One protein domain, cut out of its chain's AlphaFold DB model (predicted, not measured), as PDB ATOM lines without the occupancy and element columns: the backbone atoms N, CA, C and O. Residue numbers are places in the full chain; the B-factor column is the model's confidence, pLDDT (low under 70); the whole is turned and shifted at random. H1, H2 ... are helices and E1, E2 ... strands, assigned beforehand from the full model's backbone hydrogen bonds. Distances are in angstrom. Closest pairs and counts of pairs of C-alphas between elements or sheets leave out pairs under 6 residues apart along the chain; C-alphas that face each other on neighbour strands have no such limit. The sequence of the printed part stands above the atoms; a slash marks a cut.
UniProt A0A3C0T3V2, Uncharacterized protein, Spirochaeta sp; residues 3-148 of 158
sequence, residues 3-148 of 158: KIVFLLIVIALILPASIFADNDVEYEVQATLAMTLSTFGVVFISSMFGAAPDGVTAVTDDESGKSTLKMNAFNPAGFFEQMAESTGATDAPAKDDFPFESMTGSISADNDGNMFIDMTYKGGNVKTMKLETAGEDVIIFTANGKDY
ATOM      1  N   LYS A   3       6.400   8.331  18.734       34.94
ATOM      2  CA  LYS A   3       5.682   7.119  19.182       34.94
ATOM      3  C   LYS A   3       4.665   7.360  20.312       34.94
ATOM      4  O   LYS A   3       3.788   6.535  20.511       34.94
ATOM      5  N   ILE A   4       4.784   8.474  21.044       42.78
ATOM      6  CA  ILE A   4       3.885   8.805  22.168       42.78
ATOM      7  C   ILE A   4       2.573   9.423  21.661       42.78
ATOM      8  O   ILE A   4       1.525   9.162  22.234       42.78
ATOM      9  N   VAL A   5       2.615  10.164  20.548       42.62
ATOM     10  CA  VAL A   5       1.424  10.789  19.944       42.62
ATOM     11  C   VAL A   5       0.441   9.726  19.445       42.62
ATOM     12  O   VAL A   5      -0.736   9.781  19.772       42.62
ATOM     13  N   PHE A   6       0.937   8.686  18.764       42.75
ATOM     14  CA  PHE A   6       0.106   7.564  18.314       42.75
ATOM     15  C   PHE A   6      -0.546   6.806  19.482       42.75
ATOM     16  O   PHE A   6      -1.704   6.414  19.396       42.75
ATOM     17  N   LEU A   7       0.178   6.636  20.596       40.25
ATOM     18  CA  LEU A   7      -0.348   5.990  21.800       40.25
ATOM     19  C   LEU A   7      -1.454   6.829  22.463       40.25
ATOM     20  O   LEU A   7      -2.445   6.272  22.921       40.25
ATOM     21  N   LEU A   8      -1.305   8.157  22.493       38.69
ATOM     22  CA  LEU A   8      -2.312   9.067  23.047       38.69
ATOM     23  C   LEU A   8      -3.575   9.135  22.180       38.69
ATOM     24  O   LEU A   8      -4.664   9.164  22.738       38.69
ATOM     25  N   ILE A   9      -3.448   9.065  20.850       50.31
ATOM     26  CA  ILE A   9      -4.597   8.968  19.932       50.31
ATOM     27  C   ILE A   9      -5.352   7.654  20.154       50.31
ATOM     28  O   ILE A   9      -6.573   7.660  20.275       50.31
ATOM     29  N   VAL A  10      -4.638   6.531  20.291       48.41
ATOM     30  CA  VAL A  10      -5.266   5.235  20.595       48.41
ATOM     31  C   VAL A  10      -5.988   5.278  21.943       48.41
ATOM     32  O   VAL A  10      -7.092   4.767  22.027       48.41
ATOM     33  N   ILE A  11      -5.429   5.923  22.973       44.81
ATOM     34  CA  ILE A  11      -6.087   6.054  24.288       44.81
ATOM     35  C   ILE A  11      -7.295   7.003  24.242       44.81
ATOM     36  O   ILE A  11      -8.309   6.715  24.875       44.81
ATOM     37  N   ALA A  12      -7.226   8.096  23.479       44.25
ATOM     38  CA  ALA A  12      -8.349   9.016  23.292       44.25
ATOM     39  C   ALA A  12      -9.537   8.347  22.571       44.25
ATOM     40  O   ALA A  12     -10.685   8.641  22.888       44.25
ATOM     41  N   LEU A  13      -9.268   7.384  21.682       50.94
ATOM     42  CA  LEU A  13     -10.282   6.578  20.990       50.94
ATOM     43  C   LEU A  13     -10.934   5.488  21.867       50.94
ATOM     44  O   LEU A  13     -11.929   4.904  21.446       50.94
ATOM     45  N   ILE A  14     -10.401   5.204  23.064       42.88
ATOM     46  CA  ILE A  14     -10.969   4.231  24.025       42.88
ATOM     47  C   ILE A  14     -12.048   4.884  24.908       42.88
ATOM     48  O   ILE A  14     -12.785   4.188  25.610       42.88
ATOM     49  N   LEU A  15     -12.182   6.217  24.893       41.03
ATOM     50  CA  LEU A  15     -13.267   6.872  25.620       41.03
ATOM     51  C   LEU A  15     -14.613   6.498  24.981       41.03
ATOM     52  O   LEU A  15     -14.769   6.642  23.767       41.03
ATOM     53  N   PRO A  16     -15.602   6.033  25.769       43.09
ATOM     54  CA  PRO A  16     -16.900   5.666  25.233       43.09
ATOM     55  C   PRO A  16     -17.525   6.880  24.549       43.09
ATOM     56  O   PRO A  16     -17.864   7.868  25.205       43.09
ATOM     57  N   ALA A  17     -17.735   6.787  23.237       46.72
ATOM     58  CA  ALA A  17     -18.464   7.785  22.452       46.72
ATOM     59  C   ALA A  17     -19.894   8.036  22.994       46.72
ATOM     60  O   ALA A  17     -20.582   8.960  22.571       46.72
ATOM     61  N   SER A  18     -20.347   7.217  23.954       43.09
ATOM     62  CA  SER A  18     -21.683   7.224  24.547       43.09
ATOM     63  C   SER A  18     -21.953   8.430  25.448       43.09
ATOM     64  O   SER A  18     -23.052   8.545  25.980       43.09
ATOM     65  N   ILE A  19     -20.962   9.298  25.680       41.31
ATOM     66  CA  ILE A  19     -21.085  10.431  26.608       41.31
ATOM     67  C   ILE A  19     -21.518  11.730  25.889       41.31
ATOM     68  O   ILE A  19     -21.982  12.647  26.563       41.31
ATOM     69  N   PHE A  20     -21.442  11.824  24.549       46.19
ATOM     70  CA  PHE A  20     -21.495  13.134  23.867       46.19
ATOM     71  C   PHE A  20     -22.424  13.308  22.640       46.19
ATOM     72  O   PHE A  20     -22.392  14.392  22.063       46.19
ATOM     73  N   ALA A  21     -23.281  12.359  22.226       39.56
ATOM     74  CA  ALA A  21     -24.114  12.561  21.019       39.56
ATOM     75  C   ALA A  21     -25.562  12.025  21.108       39.56
ATOM     76  O   ALA A  21     -25.788  10.875  21.466       39.56
ATOM     77  N   ASP A  22     -26.526  12.870  20.712       39.53
ATOM     78  CA  ASP A  22     -27.993  12.728  20.869       39.53
ATOM     79  C   ASP A  22     -28.718  12.084  19.650       39.53
ATOM     80  O   ASP A  22     -29.940  12.163  19.530       39.53
ATOM     81  N   ASN A  23     -27.995  11.443  18.717       55.56
ATOM     82  CA  ASN A  23     -28.568  10.752  17.546       55.56
ATOM     83  C   ASN A  23     -28.000   9.329  17.402       55.56
ATOM     84  O   ASN A  23     -26.840   9.165  17.017       55.56
ATOM     85  N   ASP A  24     -28.835   8.302  17.604       63.00
ATOM     86  CA  ASP A  24     -28.450   6.874  17.579       63.00
ATOM     87  C   ASP A  24     -27.637   6.460  16.333       63.00
ATOM     88  O   ASP A  24     -26.726   5.638  16.414       63.00
ATOM     89  N   VAL A  25     -27.927   7.053  15.168       65.94
ATOM     90  CA  VAL A  25     -27.233   6.738  13.904       65.94
ATOM     91  C   VAL A  25     -25.836   7.359  13.836       65.94
ATOM     92  O   VAL A  25     -24.909   6.734  13.326       65.94
ATOM     93  N   GLU A  26     -25.670   8.588  14.325       71.94
ATOM     94  CA  GLU A  26     -24.367   9.268  14.325       71.94
ATOM     95  C   GLU A  26     -23.436   8.635  15.361       71.94
ATOM     96  O   GLU A  26     -22.259   8.417  15.071       71.94
ATOM     97  N   TYR A  27     -23.993   8.230  16.505       75.75
ATOM     98  CA  TYR A  27     -23.289   7.440  17.508       75.75
ATOM     99  C   TYR A  27     -22.751   6.124  16.933       75.75
ATOM    100  O   TYR A  27     -21.575   5.808  17.095       75.75
ATOM    101  N   GLU A  28     -23.574   5.364  16.207       80.00
ATOM    102  CA  GLU A  28     -23.132   4.081  15.658       80.00
ATOM    103  C   GLU A  28     -22.056   4.237  14.573       80.00
ATOM    104  O   GLU A  28     -21.136   3.420  14.484       80.00
ATOM    105  N   VAL A  29     -22.122   5.303  13.767       84.12
ATOM    106  CA  VAL A  29     -21.077   5.634  12.783       84.12
ATOM    107  C   VAL A  29     -19.750   5.938  13.482       84.12
ATOM    108  O   VAL A  29     -18.720   5.392  13.083       84.12
ATOM    109  N   GLN A  30     -19.773   6.743  14.547       81.44
ATOM    110  CA  GLN A  30     -18.586   7.059  15.346       81.44
ATOM    111  C   GLN A  30     -18.022   5.819  16.040       81.44
ATOM    112  O   GLN A  30     -16.829   5.545  15.925       81.44
ATOM    113  N   ALA A  31     -18.874   5.026  16.693       83.06
ATOM    114  CA  ALA A  31     -18.476   3.779  17.338       83.06
ATOM    115  C   ALA A  31     -17.866   2.797  16.324       83.06
ATOM    116  O   ALA A  31     -16.827   2.194  16.583       83.06
ATOM    117  N   THR A  32     -18.453   2.681  15.129       87.88
ATOM    118  CA  THR A  32     -17.909   1.833  14.056       87.88
ATOM    119  C   THR A  32     -16.530   2.312  13.611       87.88
ATOM    120  O   THR A  32     -15.627   1.487  13.444       87.88
ATOM    121  N   LEU A  33     -16.339   3.624  13.448       87.56
ATOM    122  CA  LEU A  33     -15.049   4.203  13.073       87.56
ATOM    123  C   LEU A  33     -14.000   3.963  14.168       87.56
ATOM    124  O   LEU A  33     -12.925   3.437  13.876       87.56
ATOM    125  N   ALA A  34     -14.328   4.270  15.423       84.56
ATOM    126  CA  ALA A  34     -13.440   4.088  16.568       84.56
ATOM    127  C   ALA A  34     -13.009   2.621  16.735       84.56
ATOM    128  O   ALA A  34     -11.819   2.340  16.909       84.56
ATOM    129  N   MET A  35     -13.937   1.667  16.592       85.62
ATOM    130  CA  MET A  35     -13.624   0.235  16.679       85.62
ATOM    131  C   MET A  35     -12.819  -0.266  15.476       85.62
ATOM    132  O   MET A  35     -11.951  -1.130  15.628       85.62
ATOM    133  N   THR A  36     -13.040   0.299  14.290       88.38
ATOM    134  CA  THR A  36     -12.249   0.002  13.083       88.38
ATOM    135  C   THR A  36     -10.804   0.472  13.234       88.38
ATOM    136  O   THR A  36      -9.878  -0.297  12.968       88.38
ATOM    137  N   LEU A  37     -10.600   1.698  13.722       86.44
ATOM    138  CA  LEU A  37      -9.280   2.274  13.990       86.44
ATOM    139  C   LEU A  37      -8.554   1.549  15.128       86.44
ATOM    140  O   LEU A  37      -7.371   1.232  15.001       86.44
ATOM    141  N   SER A  38      -9.263   1.222  16.208       82.69
ATOM    142  CA  SER A  38      -8.718   0.428  17.315       82.69
ATOM    143  C   SER A  38      -8.269  -0.952  16.838       82.69
ATOM    144  O   SER A  38      -7.146  -1.377  17.116       82.69
ATOM    145  N   THR A  39      -9.103  -1.629  16.040       84.12
ATOM    146  CA  THR A  39      -8.751  -2.915  15.423       84.12
ATOM    147  C   THR A  39      -7.518  -2.778  14.538       84.12
ATOM    148  O   THR A  39      -6.589  -3.571  14.664       84.12
ATOM    149  N   PHE A  40      -7.465  -1.752  13.685       84.62
ATOM    150  CA  PHE A  40      -6.291  -1.466  12.865       84.62
ATOM    151  C   PHE A  40      -5.028  -1.310  13.714       84.62
ATOM    152  O   PHE A  40      -4.037  -1.981  13.440       84.62
ATOM    153  N   GLY A  41      -5.067  -0.480  14.759       80.81
ATOM    154  CA  GLY A  41      -3.915  -0.226  15.622       80.81
ATOM    155  C   GLY A  41      -3.382  -1.503  16.268       80.81
ATOM    156  O   GLY A  41      -2.183  -1.781  16.199       80.81
ATOM    157  N   VAL A  42      -4.264  -2.321  16.843       80.62
ATOM    158  CA  VAL A  42      -3.843  -3.542  17.541       80.62
ATOM    159  C   VAL A  42      -3.372  -4.625  16.571       80.62
ATOM    160  O   VAL A  42      -2.337  -5.250  16.802       80.62
ATOM    161  N   VAL A  43      -4.064  -4.811  15.446       81.88
ATOM    162  CA  VAL A  43      -3.653  -5.761  14.405       81.88
ATOM    163  C   VAL A  43      -2.330  -5.340  13.767       81.88
ATOM    164  O   VAL A  43      -1.470  -6.187  13.529       81.88
ATOM    165  N   PHE A  44      -2.125  -4.043  13.528       80.06
ATOM    166  CA  PHE A  44      -0.866  -3.524  13.004       80.06
ATOM    167  C   PHE A  44       0.286  -3.821  13.966       80.06
ATOM    168  O   PHE A  44       1.286  -4.413  13.557       80.06
ATOM    169  N   ILE A  45       0.121  -3.517  15.257       78.00
ATOM    170  CA  ILE A  45       1.107  -3.850  16.293       78.00
ATOM    171  C   ILE A  45       1.377  -5.361  16.313       78.00
ATOM    172  O   ILE A  45       2.536  -5.763  16.238       78.00
ATOM    173  N   SER A  46       0.339  -6.201  16.339       72.94
ATOM    174  CA  SER A  46       0.478  -7.667  16.297       72.94
ATOM    175  C   SER A  46       1.264  -8.138  15.067       72.94
ATOM    176  O   SER A  46       2.162  -8.977  15.174       72.94
ATOM    177  N   SER A  47       0.997  -7.544  13.899       71.56
ATOM    178  CA  SER A  47       1.693  -7.881  12.655       71.56
ATOM    179  C   SER A  47       3.185  -7.531  12.692       71.56
ATOM    180  O   SER A  47       3.996  -8.291  12.165       71.56
ATOM    181  N   MET A  48       3.582  -6.458  13.392       70.94
ATOM    182  CA  MET A  48       4.996  -6.104  13.590       70.94
ATOM    183  C   MET A  48       5.758  -7.141  14.428       70.94
ATOM    184  O   MET A  48       6.974  -7.263  14.292       70.94
ATOM    185  N   PHE A  49       5.061  -7.902  15.274       70.56
ATOM    186  CA  PHE A  49       5.631  -9.013  16.040       70.56
ATOM    187  C   PHE A  49       5.563 -10.360  15.297       70.56
ATOM    188  O   PHE A  49       5.879 -11.398  15.875       70.56
ATOM    189  N   GLY A  50       5.193 -10.355  14.011       63.38
ATOM    190  CA  GLY A  50       5.167 -11.546  13.158       63.38
ATOM    191  C   GLY A  50       3.917 -12.415  13.309       63.38
ATOM    192  O   GLY A  50       3.870 -13.502  12.738       63.38
ATOM    193  N   ALA A  51       2.902 -11.950  14.040       65.19
ATOM    194  CA  ALA A  51       1.628 -12.638  14.210       65.19
ATOM    195  C   ALA A  51       0.513 -11.808  13.562       65.19
ATOM    196  O   ALA A  51      -0.128 -10.981  14.211       65.19
ATOM    197  N   ALA A  52       0.300 -11.996  12.258       69.94
ATOM    198  CA  ALA A  52      -0.922 -11.508  11.627       69.94
ATOM    199  C   ALA A  52      -2.066 -12.464  12.013       69.94
ATOM    200  O   ALA A  52      -1.933 -13.668  11.781       69.94
ATOM    201  N   PRO A  53      -3.152 -11.970  12.629       79.69
ATOM    202  CA  PRO A  53      -4.277 -12.817  12.994       79.69
ATOM    203  C   PRO A  53      -5.001 -13.349  11.752       79.69
ATOM    204  O   PRO A  53      -4.916 -12.773  10.662       79.69
ATOM    205  N   ASP A  54      -5.730 -14.452  11.921       83.50
ATOM    206  CA  ASP A  54      -6.463 -15.096  10.833       83.50
ATOM    207  C   ASP A  54      -7.407 -14.118  10.128       83.50
ATOM    208  O   ASP A  54      -8.104 -13.321  10.753       83.50
ATOM    209  N   GLY A  55      -7.434 -14.180   8.796       83.62
ATOM    210  CA  GLY A  55      -8.242 -13.269   7.985       83.62
ATOM    211  C   GLY A  55      -7.635 -11.874   7.808       83.62
ATOM    212  O   GLY A  55      -8.261 -11.042   7.150       83.62
ATOM    213  N   VAL A  56      -6.422 -11.620   8.314       88.75
ATOM    214  CA  VAL A  56      -5.668 -10.386   8.058       88.75
ATOM    215  C   VAL A  56      -4.417 -10.670   7.235       88.75
ATOM    216  O   VAL A  56      -3.643 -11.582   7.504       88.75
ATOM    217  N   THR A  57      -4.177  -9.833   6.232       89.19
ATOM    218  CA  THR A  57      -2.896  -9.751   5.526       89.19
ATOM    219  C   THR A  57      -2.307  -8.360   5.711       89.19
ATOM    220  O   THR A  57      -2.902  -7.375   5.273       89.19
ATOM    221  N   ALA A  58      -1.133  -8.283   6.334       84.56
ATOM    222  CA  ALA A  58      -0.349  -7.057   6.415       84.56
ATOM    223  C   ALA A  58       0.615  -6.977   5.224       84.56
ATOM    224  O   ALA A  58       1.335  -7.931   4.936       84.56
ATOM    225  N   VAL A  59       0.604  -5.848   4.523       85.12
ATOM    226  CA  VAL A  59       1.498  -5.550   3.404       85.12
ATOM    227  C   VAL A  59       2.166  -4.218   3.687       85.12
ATOM    228  O   VAL A  59       1.485  -3.199   3.778       85.12
ATOM    229  N   THR A  60       3.488  -4.229   3.787       80.75
ATOM    230  CA  THR A  60       4.300  -3.013   3.828       80.75
ATOM    231  C   THR A  60       5.025  -2.897   2.501       80.75
ATOM    232  O   THR A  60       5.683  -3.842   2.067       80.75
ATOM    233  N   ASP A  61       4.845  -1.769   1.831       81.75
ATOM    234  CA  ASP A  61       5.620  -1.405   0.656       81.75
ATOM    235  C   ASP A  61       6.832  -0.594   1.116       81.75
ATOM    236  O   ASP A  61       6.687   0.533   1.587       81.75
ATOM    237  N   ASP A  62       8.021  -1.181   1.003       75.50
ATOM    238  CA  ASP A  62       9.270  -0.569   1.457       75.50
ATOM    239  C   ASP A  62       9.703   0.632   0.594       75.50
ATOM    240  O   ASP A  62      10.463   1.478   1.067       75.50
ATOM    241  N   GLU A  63       9.229   0.739  -0.654       78.94
ATOM    242  CA  GLU A  63       9.575   1.849  -1.553       78.94
ATOM    243  C   GLU A  63       8.718   3.084  -1.274       78.94
ATOM    244  O   GLU A  63       9.237   4.199  -1.188       78.94
ATOM    245  N   SER A  64       7.406   2.895  -1.105       76.44
ATOM    246  CA  SER A  64       6.479   3.989  -0.781       76.44
ATOM    247  C   SER A  64       6.326   4.239   0.723       76.44
ATOM    248  O   SER A  64       5.754   5.253   1.119       76.44
ATOM    249  N   GLY A  65       6.818   3.321   1.563       75.69
ATOM    250  CA  GLY A  65       6.581   3.240   3.011       75.69
ATOM    251  C   GLY A  65       5.113   3.056   3.400       75.69
ATOM    252  O   GLY A  65       4.750   3.170   4.572       75.69
ATOM    253  N   LYS A  66       4.251   2.749   2.426       83.25
ATOM    254  CA  LYS A  66       2.829   2.532   2.655       83.25
ATOM    255  C   LYS A  66       2.612   1.217   3.390       83.25
ATOM    256  O   LYS A  66       2.997   0.147   2.923       83.25
ATOM    257  N   SER A  67       1.912   1.290   4.512       85.25
ATOM    258  CA  SER A  67       1.451   0.123   5.258       85.25
ATOM    259  C   SER A  67      -0.024  -0.115   4.973       85.25
ATOM    260  O   SER A  67      -0.834   0.796   5.097       85.25
ATOM    261  N   THR A  68      -0.393  -1.329   4.577       88.81
ATOM    262  CA  THR A  68      -1.775  -1.717   4.270       88.81
ATOM    263  C   THR A  68      -2.147  -2.987   5.022       88.81
ATOM    264  O   THR A  68      -1.496  -4.018   4.873       88.81
ATOM    265  N   LEU A  69      -3.243  -2.941   5.771       89.62
ATOM    266  CA  LEU A  69      -3.922  -4.122   6.285       89.62
ATOM    267  C   LEU A  69      -5.097  -4.458   5.370       89.62
ATOM    268  O   LEU A  69      -5.954  -3.616   5.114       89.62
ATOM    269  N   LYS A  70      -5.146  -5.698   4.890       92.62
ATOM    270  CA  LYS A  70      -6.299  -6.264   4.189       92.62
ATOM    271  C   LYS A  70      -7.003  -7.235   5.115       92.62
ATOM    272  O   LYS A  70      -6.361  -8.114   5.681       92.62
ATOM    273  N   MET A  71      -8.310  -7.084   5.239       92.88
ATOM    274  CA  MET A  71      -9.151  -7.899   6.104       92.88
ATOM    275  C   MET A  71     -10.156  -8.661   5.250       92.88
ATOM    276  O   MET A  71     -10.791  -8.087   4.363       92.88
ATOM    277  N   ASN A  72     -10.300  -9.956   5.507       94.56
ATOM    278  CA  ASN A  72     -11.244 -10.825   4.821       94.56
ATOM    279  C   ASN A  72     -12.124 -11.534   5.847       94.56
ATOM    280  O   ASN A  72     -11.685 -12.497   6.471       94.56
ATOM    281  N   ALA A  73     -13.357 -11.045   6.007       92.62
ATOM    282  CA  ALA A  73     -14.306 -11.522   7.009       92.62
ATOM    283  C   ALA A  73     -13.689 -11.603   8.419       92.62
ATOM    284  O   ALA A  73     -13.953 -12.540   9.171       92.62
ATOM    285  N   PHE A  74     -12.851 -10.621   8.765       93.69
ATOM    286  CA  PHE A  74     -12.152 -10.578  10.041       93.69
ATOM    287  C   PHE A  74     -13.147 -10.353  11.180       93.69
ATOM    288  O   PHE A  74     -13.982  -9.453  11.087       93.69
ATOM    289  N   ASN A  75     -13.059 -11.162  12.238       92.81
ATOM    290  CA  ASN A  75     -13.892 -11.051  13.434       92.81
ATOM    291  C   ASN A  75     -13.086 -10.361  14.548       92.81
ATOM    292  O   ASN A  75     -12.281 -11.028  15.206       92.81
ATOM    293  N   PRO A  76     -13.279  -9.050  14.770       89.19
ATOM    294  CA  PRO A  76     -12.491  -8.319  15.750       89.19
ATOM    295  C   PRO A  76     -12.815  -8.753  17.183       89.19
ATOM    296  O   PRO A  76     -11.886  -8.973  17.949       89.19
ATOM    297  N   ALA A  77     -14.084  -8.980  17.532       88.50
ATOM    298  CA  ALA A  77     -14.465  -9.439  18.868       88.50
ATOM    299  C   ALA A  77     -13.737 -10.733  19.259       88.50
ATOM    300  O   ALA A  77     -13.115 -10.803  20.314       88.50
ATOM    301  N   GLY A  78     -13.732 -11.724  18.363       87.62
ATOM    302  CA  GLY A  78     -13.024 -12.985  18.599       87.62
ATOM    303  C   GLY A  78     -11.504 -12.816  18.697       87.62
ATOM    304  O   GLY A  78     -10.855 -13.534  19.450       87.62
ATOM    305  N   PHE A  79     -10.923 -11.861  17.969       86.75
ATOM    306  CA  PHE A  79      -9.498 -11.542  18.080       86.75
ATOM    307  C   PHE A  79      -9.147 -10.896  19.428       86.75
ATOM    308  O   PHE A  79      -8.169 -11.296  20.063       86.75
ATOM    309  N   PHE A  80      -9.938  -9.921  19.883       84.44
ATOM    310  CA  PHE A  80      -9.722  -9.267  21.175       84.44
ATOM    311  C   PHE A  80      -9.931 -10.229  22.348       84.44
ATOM    312  O   PHE A  80      -9.134 -10.203  23.281       84.44
ATOM    313  N   GLU A  81     -10.907 -11.134  22.263       84.69
ATOM    314  CA  GLU A  81     -11.117 -12.210  23.240       84.69
ATOM    315  C   GLU A  81      -9.894 -13.141  23.330       84.69
ATOM    316  O   GLU A  81      -9.346 -13.345  24.410       84.69
ATOM    317  N   GLN A  82      -9.369 -13.614  22.195       82.94
ATOM    318  CA  GLN A  82      -8.160 -14.452  22.168       82.94
ATOM    319  C   GLN A  82      -6.919 -13.731  22.722       82.94
ATOM    320  O   GLN A  82      -6.081 -14.328  23.408       82.94
ATOM    321  N   MET A  83      -6.772 -12.434  22.445       79.88
ATOM    322  CA  MET A  83      -5.713 -11.633  23.065       79.88
ATOM    323  C   MET A  83      -5.905 -11.502  24.575       79.88
ATOM    324  O   MET A  83      -4.928 -11.606  25.316       79.88
ATOM    325  N   ALA A  84      -7.132 -11.297  25.047       82.31
ATOM    326  CA  ALA A  84      -7.444 -11.209  26.469       82.31
ATOM    327  C   ALA A  84      -7.040 -12.493  27.196       82.31
ATOM    328  O   ALA A  84      -6.297 -12.455  28.178       82.31
ATOM    329  N   GLU A  85      -7.437 -13.639  26.640       81.62
ATOM    330  CA  GLU A  85      -7.106 -14.962  27.164       81.62
ATOM    331  C   GLU A  85      -5.593 -15.211  27.189       81.62
ATOM    332  O   GLU A  85      -5.058 -15.703  28.183       81.62
ATOM    333  N   SER A  86      -4.881 -14.842  26.119       76.19
ATOM    334  CA  SER A  86      -3.431 -15.067  26.019       76.19
ATOM    335  C   SER A  86      -2.594 -14.130  26.895       76.19
ATOM    336  O   SER A  86      -1.507 -14.511  27.333       76.19
ATOM    337  N   THR A  87      -3.085 -12.923  27.176       75.38
ATOM    338  CA  THR A  87      -2.392 -11.922  28.008       75.38
ATOM    339  C   THR A  87      -2.845 -11.922  29.467       75.38
ATOM    340  O   THR A  87      -2.185 -11.315  30.311       75.38
ATOM    341  N   GLY A  88      -3.949 -12.603  29.784       72.62
ATOM    342  CA  GLY A  88      -4.605 -12.539  31.090       72.62
ATOM    343  C   GLY A  88      -5.300 -11.201  31.362       72.62
ATOM    344  O   GLY A  88      -5.582 -10.890  32.520       72.62
ATOM    345  N   ALA A  89      -5.550 -10.391  30.327       76.81
ATOM    346  CA  ALA A  89      -6.299  -9.149  30.458       76.81
ATOM    347  C   ALA A  89      -7.785  -9.458  30.694       76.81
ATOM    348  O   ALA A  89      -8.378 -10.263  29.983       76.81
ATOM    349  N   THR A  90      -8.385  -8.818  31.698       69.12
ATOM    350  CA  THR A  90      -9.802  -9.021  32.060       69.12
ATOM    351  C   THR A  90     -10.729  -7.936  31.512       69.12
ATOM    352  O   THR A  90     -11.933  -8.153  31.458       69.12
ATOM    353  N   ASP A  91     -10.160  -6.827  31.032       70.81
ATOM    354  CA  ASP A  91     -10.882  -5.651  30.528       70.81
ATOM    355  C   ASP A  91     -10.829  -5.536  28.991       70.81
ATOM    356  O   ASP A  91     -10.862  -4.438  28.435       70.81
ATOM    357  N   ALA A  92     -10.659  -6.653  28.277       67.56
ATOM    358  CA  ALA A  92     -10.704  -6.616  26.818       67.56
ATOM    359  C   ALA A  92     -12.137  -6.350  26.325       67.56
ATOM    360  O   ALA A  92     -13.081  -6.817  26.966       67.56
ATOM    361  N   PRO A  93     -12.308  -5.660  25.179       71.81
ATOM    362  CA  PRO A  93     -13.623  -5.432  24.593       71.81
ATOM    363  C   PRO A  93     -14.377  -6.752  24.413       71.81
ATOM    364  O   PRO A  93     -13.884  -7.677  23.761       71.81
ATOM    365  N   ALA A  94     -15.569  -6.838  24.992       72.56
ATOM    366  CA  ALA A  94     -16.475  -7.955  24.815       72.56
ATOM    367  C   ALA A  94     -17.155  -7.872  23.446       72.56
ATOM    368  O   ALA A  94     -17.187  -6.830  22.793       72.56
ATOM    369  N   LYS A  95     -17.757  -8.979  23.001       72.94
ATOM    370  CA  LYS A  95     -18.454  -9.035  21.708       72.94
ATOM    371  C   LYS A  95     -19.519  -7.944  21.545       72.94
ATOM    372  O   LYS A  95     -19.640  -7.390  20.457       72.94
ATOM    373  N   ASP A  96     -20.256  -7.644  22.610       77.00
ATOM    374  CA  ASP A  96     -21.344  -6.661  22.588       77.00
ATOM    375  C   ASP A  96     -20.838  -5.206  22.535       77.00
ATOM    376  O   ASP A  96     -21.618  -4.303  22.241       77.00
ATOM    377  N   ASP A  97     -19.533  -4.980  22.737       80.12
ATOM    378  CA  ASP A  97     -18.900  -3.663  22.586       80.12
ATOM    379  C   ASP A  97     -18.617  -3.317  21.112       80.12
ATOM    380  O   ASP A  97     -18.319  -2.169  20.777       80.12
ATOM    381  N   PHE A  98     -18.716  -4.294  20.201       84.25
ATOM    382  CA  PHE A  98     -18.525  -4.069  18.772       84.25
ATOM    383  C   PHE A  98     -19.866  -3.789  18.081       84.25
ATOM    384  O   PHE A  98     -20.760  -4.637  18.107       84.25
ATOM    385  N   PRO A  99     -20.001  -2.675  17.332       87.44
ATOM    386  CA  PRO A  99     -21.210  -2.398  16.556       87.44
ATOM    387  C   PRO A  99     -21.352  -3.313  15.326       87.44
ATOM    388  O   PRO A  99     -22.309  -3.196  14.571       87.44
ATOM    389  N   PHE A 100     -20.406  -4.226  15.086       90.50
ATOM    390  CA  PHE A 100     -20.398  -5.159  13.966       90.50
ATOM    391  C   PHE A 100     -19.753  -6.499  14.346       90.50
ATOM    392  O   PHE A 100     -18.886  -6.582  15.207       90.50
ATOM    393  N   GLU A 101     -20.154  -7.560  13.652       92.44
ATOM    394  CA  GLU A 101     -19.639  -8.924  13.815       92.44
ATOM    395  C   GLU A 101     -18.333  -9.156  13.053       92.44
ATOM    396  O   GLU A 101     -17.464  -9.899  13.505       92.44
ATOM    397  N   SER A 102     -18.222  -8.593  11.848       94.44
ATOM    398  CA  SER A 102     -17.063  -8.825  10.985       94.44
ATOM    399  C   SER A 102     -16.808  -7.674  10.031       94.44
ATOM    400  O   SER A 102     -17.753  -6.997   9.616       94.44
ATOM    401  N   MET A 103     -15.557  -7.543   9.602       94.75
ATOM    402  CA  MET A 103     -15.100  -6.501   8.691       94.75
ATOM    403  C   MET A 103     -14.281  -7.079   7.523       94.75
ATOM    404  O   MET A 103     -13.438  -7.963   7.694       94.75
ATOM    405  N   THR A 104     -14.543  -6.576   6.318       96.56
ATOM    406  CA  THR A 104     -13.859  -6.947   5.072       96.56
ATOM    407  C   THR A 104     -13.468  -5.683   4.328       96.56
ATOM    408  O   THR A 104     -14.308  -4.809   4.138       96.56
ATOM    409  N   GLY A 105     -12.227  -5.590   3.867       96.06
ATOM    410  CA  GLY A 105     -11.755  -4.415   3.143       96.06
ATOM    411  C   GLY A 105     -10.281  -4.144   3.377       96.06
ATOM    412  O   GLY A 105      -9.498  -5.069   3.619       96.06
ATOM    413  N   SER A 106      -9.897  -2.878   3.287       94.81
ATOM    414  CA  SER A 106      -8.524  -2.453   3.518       94.81
ATOM    415  C   SER A 106      -8.435  -1.160   4.304       94.81
ATOM    416  O   SER A 106      -9.223  -0.238   4.102       94.81
ATOM    417  N   ILE A 107      -7.398  -1.084   5.126       92.25
ATOM    418  CA  ILE A 107      -6.960   0.137   5.787       92.25
ATOM    419  C   ILE A 107      -5.503   0.344   5.401       92.25
ATOM    420  O   ILE A 107      -4.706  -0.590   5.501       92.25
ATOM    421  N   SER A 108      -5.141   1.535   4.942       90.12
ATOM    422  CA  SER A 108      -3.758   1.865   4.615       90.12
ATOM    423  C   SER A 108      -3.340   3.214   5.163       90.12
ATOM    424  O   SER A 108      -4.150   4.133   5.185       90.12
ATOM    425  N   ALA A 109      -2.080   3.316   5.562       87.25
ATOM    426  CA  ALA A 109      -1.436   4.550   5.977       87.25
ATOM    427  C   ALA A 109      -0.155   4.753   5.161       87.25
ATOM    428  O   ALA A 109       0.585   3.789   4.936       87.25
ATOM    429  N   ASP A 110       0.091   5.973   4.696       85.19
ATOM    430  CA  ASP A 110       1.333   6.335   4.009       85.19
ATOM    431  C   ASP A 110       2.360   6.997   4.949       85.19
ATOM    432  O   ASP A 110       2.122   7.188   6.144       85.19
ATOM    433  N   ASN A 111       3.535   7.313   4.403       80.25
ATOM    434  CA  ASN A 111       4.633   7.945   5.140       80.25
ATOM    435  C   ASN A 111       4.326   9.366   5.628       80.25
ATOM    436  O   ASN A 111       4.979   9.836   6.566       80.25
ATOM    437  N   ASP A 112       3.363  10.033   4.997       80.50
ATOM    438  CA  ASP A 112       2.951  11.392   5.333       80.50
ATOM    439  C   ASP A 112       1.871  11.397   6.429       80.50
ATOM    440  O   ASP A 112       1.513  12.452   6.947       80.50
ATOM    441  N   GLY A 113       1.418  10.211   6.854       76.25
ATOM    442  CA  GLY A 113       0.405  10.034   7.890       76.25
ATOM    443  C   GLY A 113      -1.023  10.037   7.351       76.25
ATOM    444  O   GLY A 113      -1.958   9.990   8.149       76.25
ATOM    445  N   ASN A 114      -1.207  10.045   6.029       83.50
ATOM    446  CA  ASN A 114      -2.526   9.993   5.410       83.50
ATOM    447  C   ASN A 114      -3.103   8.590   5.557       83.50
ATOM    448  O   ASN A 114      -2.414   7.591   5.319       83.50
ATOM    449  N   MET A 115      -4.379   8.513   5.920       86.38
ATOM    450  CA  MET A 115      -5.086   7.263   6.140       86.38
ATOM    451  C   MET A 115      -6.195   7.079   5.114       86.38
ATOM    452  O   MET A 115      -6.964   7.990   4.829       86.38
ATOM    453  N   PHE A 116      -6.306   5.853   4.612       90.56
ATOM    454  CA  PHE A 116      -7.360   5.425   3.705       90.56
ATOM    455  C   PHE A 116      -8.034   4.184   4.281       90.56
ATOM    456  O   PHE A 116      -7.394   3.140   4.425       90.56
ATOM    457  N   ILE A 117      -9.321   4.287   4.592       92.81
ATOM    458  CA  ILE A 117     -10.183   3.185   5.027       92.81
ATOM    459  C   ILE A 117     -11.189   2.935   3.910       92.81
ATOM    460  O   ILE A 117     -11.861   3.863   3.475       92.81
ATOM    461  N   ASP A 118     -11.323   1.689   3.469       96.00
ATOM    462  CA  ASP A 118     -12.436   1.237   2.628       96.00
ATOM    463  C   ASP A 118     -12.888  -0.130   3.141       96.00
ATOM    464  O   ASP A 118     -12.216  -1.146   2.937       96.00
ATOM    465  N   MET A 119     -13.987  -0.131   3.892       96.12
ATOM    466  CA  MET A 119     -14.433  -1.270   4.687       96.12
ATOM    467  C   MET A 119     -15.912  -1.572   4.466       96.12
ATOM    468  O   MET A 119     -16.747  -0.684   4.297       96.12
ATOM    469  N   THR A 120     -16.235  -2.861   4.520       96.94
ATOM    470  CA  THR A 120     -17.587  -3.418   4.552       96.94
ATOM    471  C   THR A 120     -17.779  -4.196   5.848       96.94
ATOM    472  O   THR A 120     -16.921  -4.999   6.218       96.94
ATOM    473  N   TYR A 121     -18.919  -4.002   6.509       94.06
ATOM    474  CA  TYR A 121     -19.237  -4.612   7.799       94.06
ATOM    475  C   TYR A 121     -20.485  -5.496   7.729       94.06
ATOM    476  O   TYR A 121     -21.407  -5.273   6.936       94.06
ATOM    477  N   LYS A 122     -20.536  -6.493   8.613       93.69
ATOM    478  CA  LYS A 122     -21.699  -7.355   8.870       93.69
ATOM    479  C   LYS A 122     -22.082  -7.254  10.349       93.69
ATOM    480  O   LYS A 122     -21.194  -7.113  11.173       93.69
ATOM    481  N   GLY A 123     -23.370  -7.357  10.690       85.62
ATOM    482  CA  GLY A 123     -23.859  -7.394  12.080       85.62
ATOM    483  C   GLY A 123     -24.510  -6.098  12.585       85.62
ATOM    484  O   GLY A 123     -25.523  -6.187  13.264       85.62
ATOM    485  N   GLY A 124     -24.005  -4.923  12.181       84.69
ATOM    486  CA  GLY A 124     -24.531  -3.595  12.567       84.69
ATOM    487  C   GLY A 124     -25.383  -2.897  11.507       84.69
ATOM    488  O   GLY A 124     -25.631  -3.462  10.438       84.69
ATOM    489  N   ASN A 125     -25.798  -1.655  11.751       86.88
ATOM    490  CA  ASN A 125     -26.471  -0.781  10.779       86.88
ATOM    491  C   ASN A 125     -25.484  -0.123   9.808       86.88
ATOM    492  O   ASN A 125     -25.830   0.100   8.643       86.88
ATOM    493  N   VAL A 126     -24.245   0.138  10.232       88.00
ATOM    494  CA  VAL A 126     -23.174   0.558   9.315       88.00
ATOM    495  C   VAL A 126     -22.738  -0.644   8.477       88.00
ATOM    496  O   VAL A 126     -22.318  -1.671   8.999       88.00
ATOM    497  N   LYS A 127     -22.889  -0.542   7.156       93.00
ATOM    498  CA  LYS A 127     -22.570  -1.587   6.170       93.00
ATOM    499  C   LYS A 127     -21.303  -1.274   5.404       93.00
ATOM    500  O   LYS A 127     -20.567  -2.195   5.073       93.00
ATOM    501  N   THR A 128     -21.047  -0.002   5.123       94.06
ATOM    502  CA  THR A 128     -19.827   0.450   4.453       94.06
ATOM    503  C   THR A 128     -19.274   1.690   5.129       94.06
ATOM    504  O   THR A 128     -20.037   2.500   5.655       94.06
ATOM    505  N   MET A 129     -17.953   1.846   5.092       93.38
ATOM    506  CA  MET A 129     -17.264   3.048   5.544       93.38
ATOM    507  C   MET A 129     -16.086   3.348   4.632       93.38
ATOM    508  O   MET A 129     -15.295   2.450   4.334       93.38
ATOM    509  N   LYS A 130     -15.971   4.613   4.231       93.75
ATOM    510  CA  LYS A 130     -14.785   5.145   3.572       93.75
ATOM    511  C   LYS A 130     -14.272   6.356   4.327       93.75
ATOM    512  O   LYS A 130     -15.062   7.256   4.604       93.75
ATOM    513  N   LEU A 131     -12.981   6.359   4.630       89.56
ATOM    514  CA  LEU A 131     -12.271   7.494   5.213       89.56
ATOM    515  C   LEU A 131     -11.044   7.788   4.352       89.56
ATOM    516  O   LEU A 131     -10.312   6.860   4.012       89.56
ATOM    517  N   GLU A 132     -10.811   9.051   4.037       89.44
ATOM    518  CA  GLU A 132      -9.574   9.549   3.443       89.44
ATOM    519  C   GLU A 132      -9.132  10.784   4.221       89.44
ATOM    520  O   GLU A 132      -9.921  11.718   4.382       89.44
ATOM    521  N   THR A 133      -7.895  10.784   4.716       84.75
ATOM    522  CA  THR A 133      -7.300  11.929   5.421       84.75
ATOM    523  C   THR A 133      -6.102  12.485   4.658       84.75
ATOM    524  O   THR A 133      -5.416  11.742   3.956       84.75
ATOM    525  N   ALA A 134      -5.837  13.783   4.812       75.75
ATOM    526  CA  ALA A 134      -4.592  14.425   4.399       75.75
ATOM    527  C   ALA A 134      -3.983  15.166   5.591       75.75
ATOM    528  O   ALA A 134      -4.462  16.225   5.990       75.75
ATOM    529  N   GLY A 135      -2.922  14.611   6.175       72.50
ATOM    530  CA  GLY A 135      -2.390  15.096   7.444       72.50
ATOM    531  C   GLY A 135      -3.437  14.996   8.558       72.50
ATOM    532  O   GLY A 135      -3.871  13.896   8.899       72.50
ATOM    533  N   GLU A 136      -3.818  16.142   9.124       68.25
ATOM    534  CA  GLU A 136      -4.827  16.245  10.192       68.25
ATOM    535  C   GLU A 136      -6.258  16.410   9.645       68.25
ATOM    536  O   GLU A 136      -7.216  16.211  10.387       68.25
ATOM    537  N   ASP A 137      -6.415  16.696   8.347       70.06
ATOM    538  CA  ASP A 137      -7.712  16.993   7.741       70.06
ATOM    539  C   ASP A 137      -8.426  15.720   7.255       70.06
ATOM    540  O   ASP A 137      -7.826  14.848   6.612       70.06
ATOM    541  N   VAL A 138      -9.740  15.635   7.486       76.00
ATOM    542  CA  VAL A 138     -10.608  14.615   6.879       76.00
ATOM    543  C   VAL A 138     -11.075  15.110   5.510       76.00
ATOM    544  O   VAL A 138     -11.833  16.068   5.404       76.00
ATOM    545  N   ILE A 139     -10.649  14.440   4.437       76.56
ATOM    546  CA  ILE A 139     -11.044  14.793   3.062       76.56
ATOM    547  C   ILE A 139     -12.380  14.142   2.709       76.56
ATOM    548  O   ILE A 139     -13.233  14.744   2.057       76.56
ATOM    549  N   ILE A 140     -12.546  12.879   3.103       82.81
ATOM    550  CA  ILE A 140     -13.754  12.101   2.848       82.81
ATOM    551  C   ILE A 140     -14.050  11.298   4.097       82.81
ATOM    552  O   ILE A 140     -13.227  10.490   4.513       82.81
ATOM    553  N   PHE A 141     -15.262  11.421   4.619       87.50
ATOM    554  CA  PHE A 141     -15.827  10.434   5.521       87.50
ATOM    555  C   PHE A 141     -17.231  10.074   5.061       87.50
ATOM    556  O   PHE A 141     -18.149  10.882   5.133       87.50
ATOM    557  N   THR A 142     -17.421   8.849   4.576       85.94
ATOM    558  CA  THR A 142     -18.746   8.351   4.193       85.94
ATOM    559  C   THR A 142     -19.069   7.056   4.913       85.94
ATOM    560  O   THR A 142     -18.230   6.163   5.017       85.94
ATOM    561  N   ALA A 143     -20.311   6.926   5.367       88.19
ATOM    562  CA  ALA A 143     -20.850   5.686   5.910       88.19
ATOM    563  C   ALA A 143     -22.183   5.381   5.229       88.19
ATOM    564  O   ALA A 143     -23.049   6.250   5.114       88.19
ATOM    565  N   ASN A 144     -22.347   4.155   4.723       88.81
ATOM    566  CA  ASN A 144     -23.510   3.760   3.915       88.81
ATOM    567  C   ASN A 144     -23.784   4.701   2.720       88.81
ATOM    568  O   ASN A 144     -24.929   4.875   2.308       88.81
ATOM    569  N   GLY A 145     -22.740   5.335   2.175       84.94
ATOM    570  CA  GLY A 145     -22.844   6.311   1.084       84.94
ATOM    571  C   GLY A 145     -23.356   7.698   1.493       84.94
ATOM    572  O   GLY A 145     -23.448   8.570   0.632       84.94
ATOM    573  N   LYS A 146     -23.668   7.926   2.775       85.06
ATOM    574  CA  LYS A 146     -23.945   9.260   3.313       85.06
ATOM    575  C   LYS A 146     -22.633   9.912   3.745       85.06
ATOM    576  O   LYS A 146     -21.795   9.248   4.351       85.06
ATOM    577  N   ASP A 147     -22.477  11.184   3.403       84.50
ATOM    578  CA  ASP A 147     -21.328  12.009   3.768       84.50
ATOM    579  C   ASP A 147     -21.433  12.475   5.226       84.50
ATOM    580  O   ASP A 147     -22.503  12.890   5.672       84.50
ATOM    581  N   TYR A 148     -20.320  12.358   5.939       77.56
ATOM    582  CA  TYR A 148     -20.079  12.716   7.333       77.56
ATOM    583  C   TYR A 148     -18.780  13.527   7.477       77.56
ATOM    584  O   TYR A 148     -18.273  13.683   8.582       77.56
TER     585      TYR A 148
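This is residues 3 to 148 of the 158 residues of an uncharacterized protein of Spirochaeta sp (UniProt A0A3C0T3V2). One wall of six antiparallel strands has a long helix, H2, laid across one face, with the other face bare. H1 lies beyond H2, away from the sheet, and H3 lies off the end of E2 and the start of E3. The 146 printed residues include three named helices and six named strands, in the order H1 H2 E1 E2 H3 E3 E4 E5 E6; the sheet order is E1 to E6, and the class is mixed. The whole is compact, with radius of gyration of the C-alphas 14.9 A and spans of 43 by 38 by 30 A.

Start at H1, residues 3 to 12, close but not clearly touching H2, residues 24 to 48; their closest C-alphas, Val 10 and Ser 38, are 6.8 A apart. H2 is on the sheet, height 9.4 A, across the strands: two layers, a helix on one face. Next come E1, residues 56 to 60, and E2, 67 to 74, a hairpin (N 57 to O 70, 2.8 A). H3, residues 76 to 87, is only just not on the sheet, with 4 pairs of C-alphas within 10 A. E3, 102 to 109, pairs with E2 (N 69 to O 107, 2.8 A). E4, 115 to 122, E5, 128 to 134, and E6, 137 to 143, complete a meander, each strand the antiparallel neighbour of the one before: N 106 to O 118, 2.9 A; N 117 to O 131, 2.8 A; N 130 to O 142, 2.9 A. In H2 and H3 every O i to N i+4 pair is within hydrogen-bond range; in H1, 5 of 6.

Find C-alpha 3 at (5.682, 7.119, 19.182), where H1 begins. H2 runs 36.1 A from C-alpha 24, E4 22.3 A. E6 ends at C-alpha 143, (-20.850, 5.686, 5.910).

The farthest C-alphas, Asp 22 and Glu 63, are 45.1 A apart. The printed part has no cut; the links H1 to H2 and H3 to E3 are long. The pLDDT is under 70 at 29 residues, among them 3 to 25.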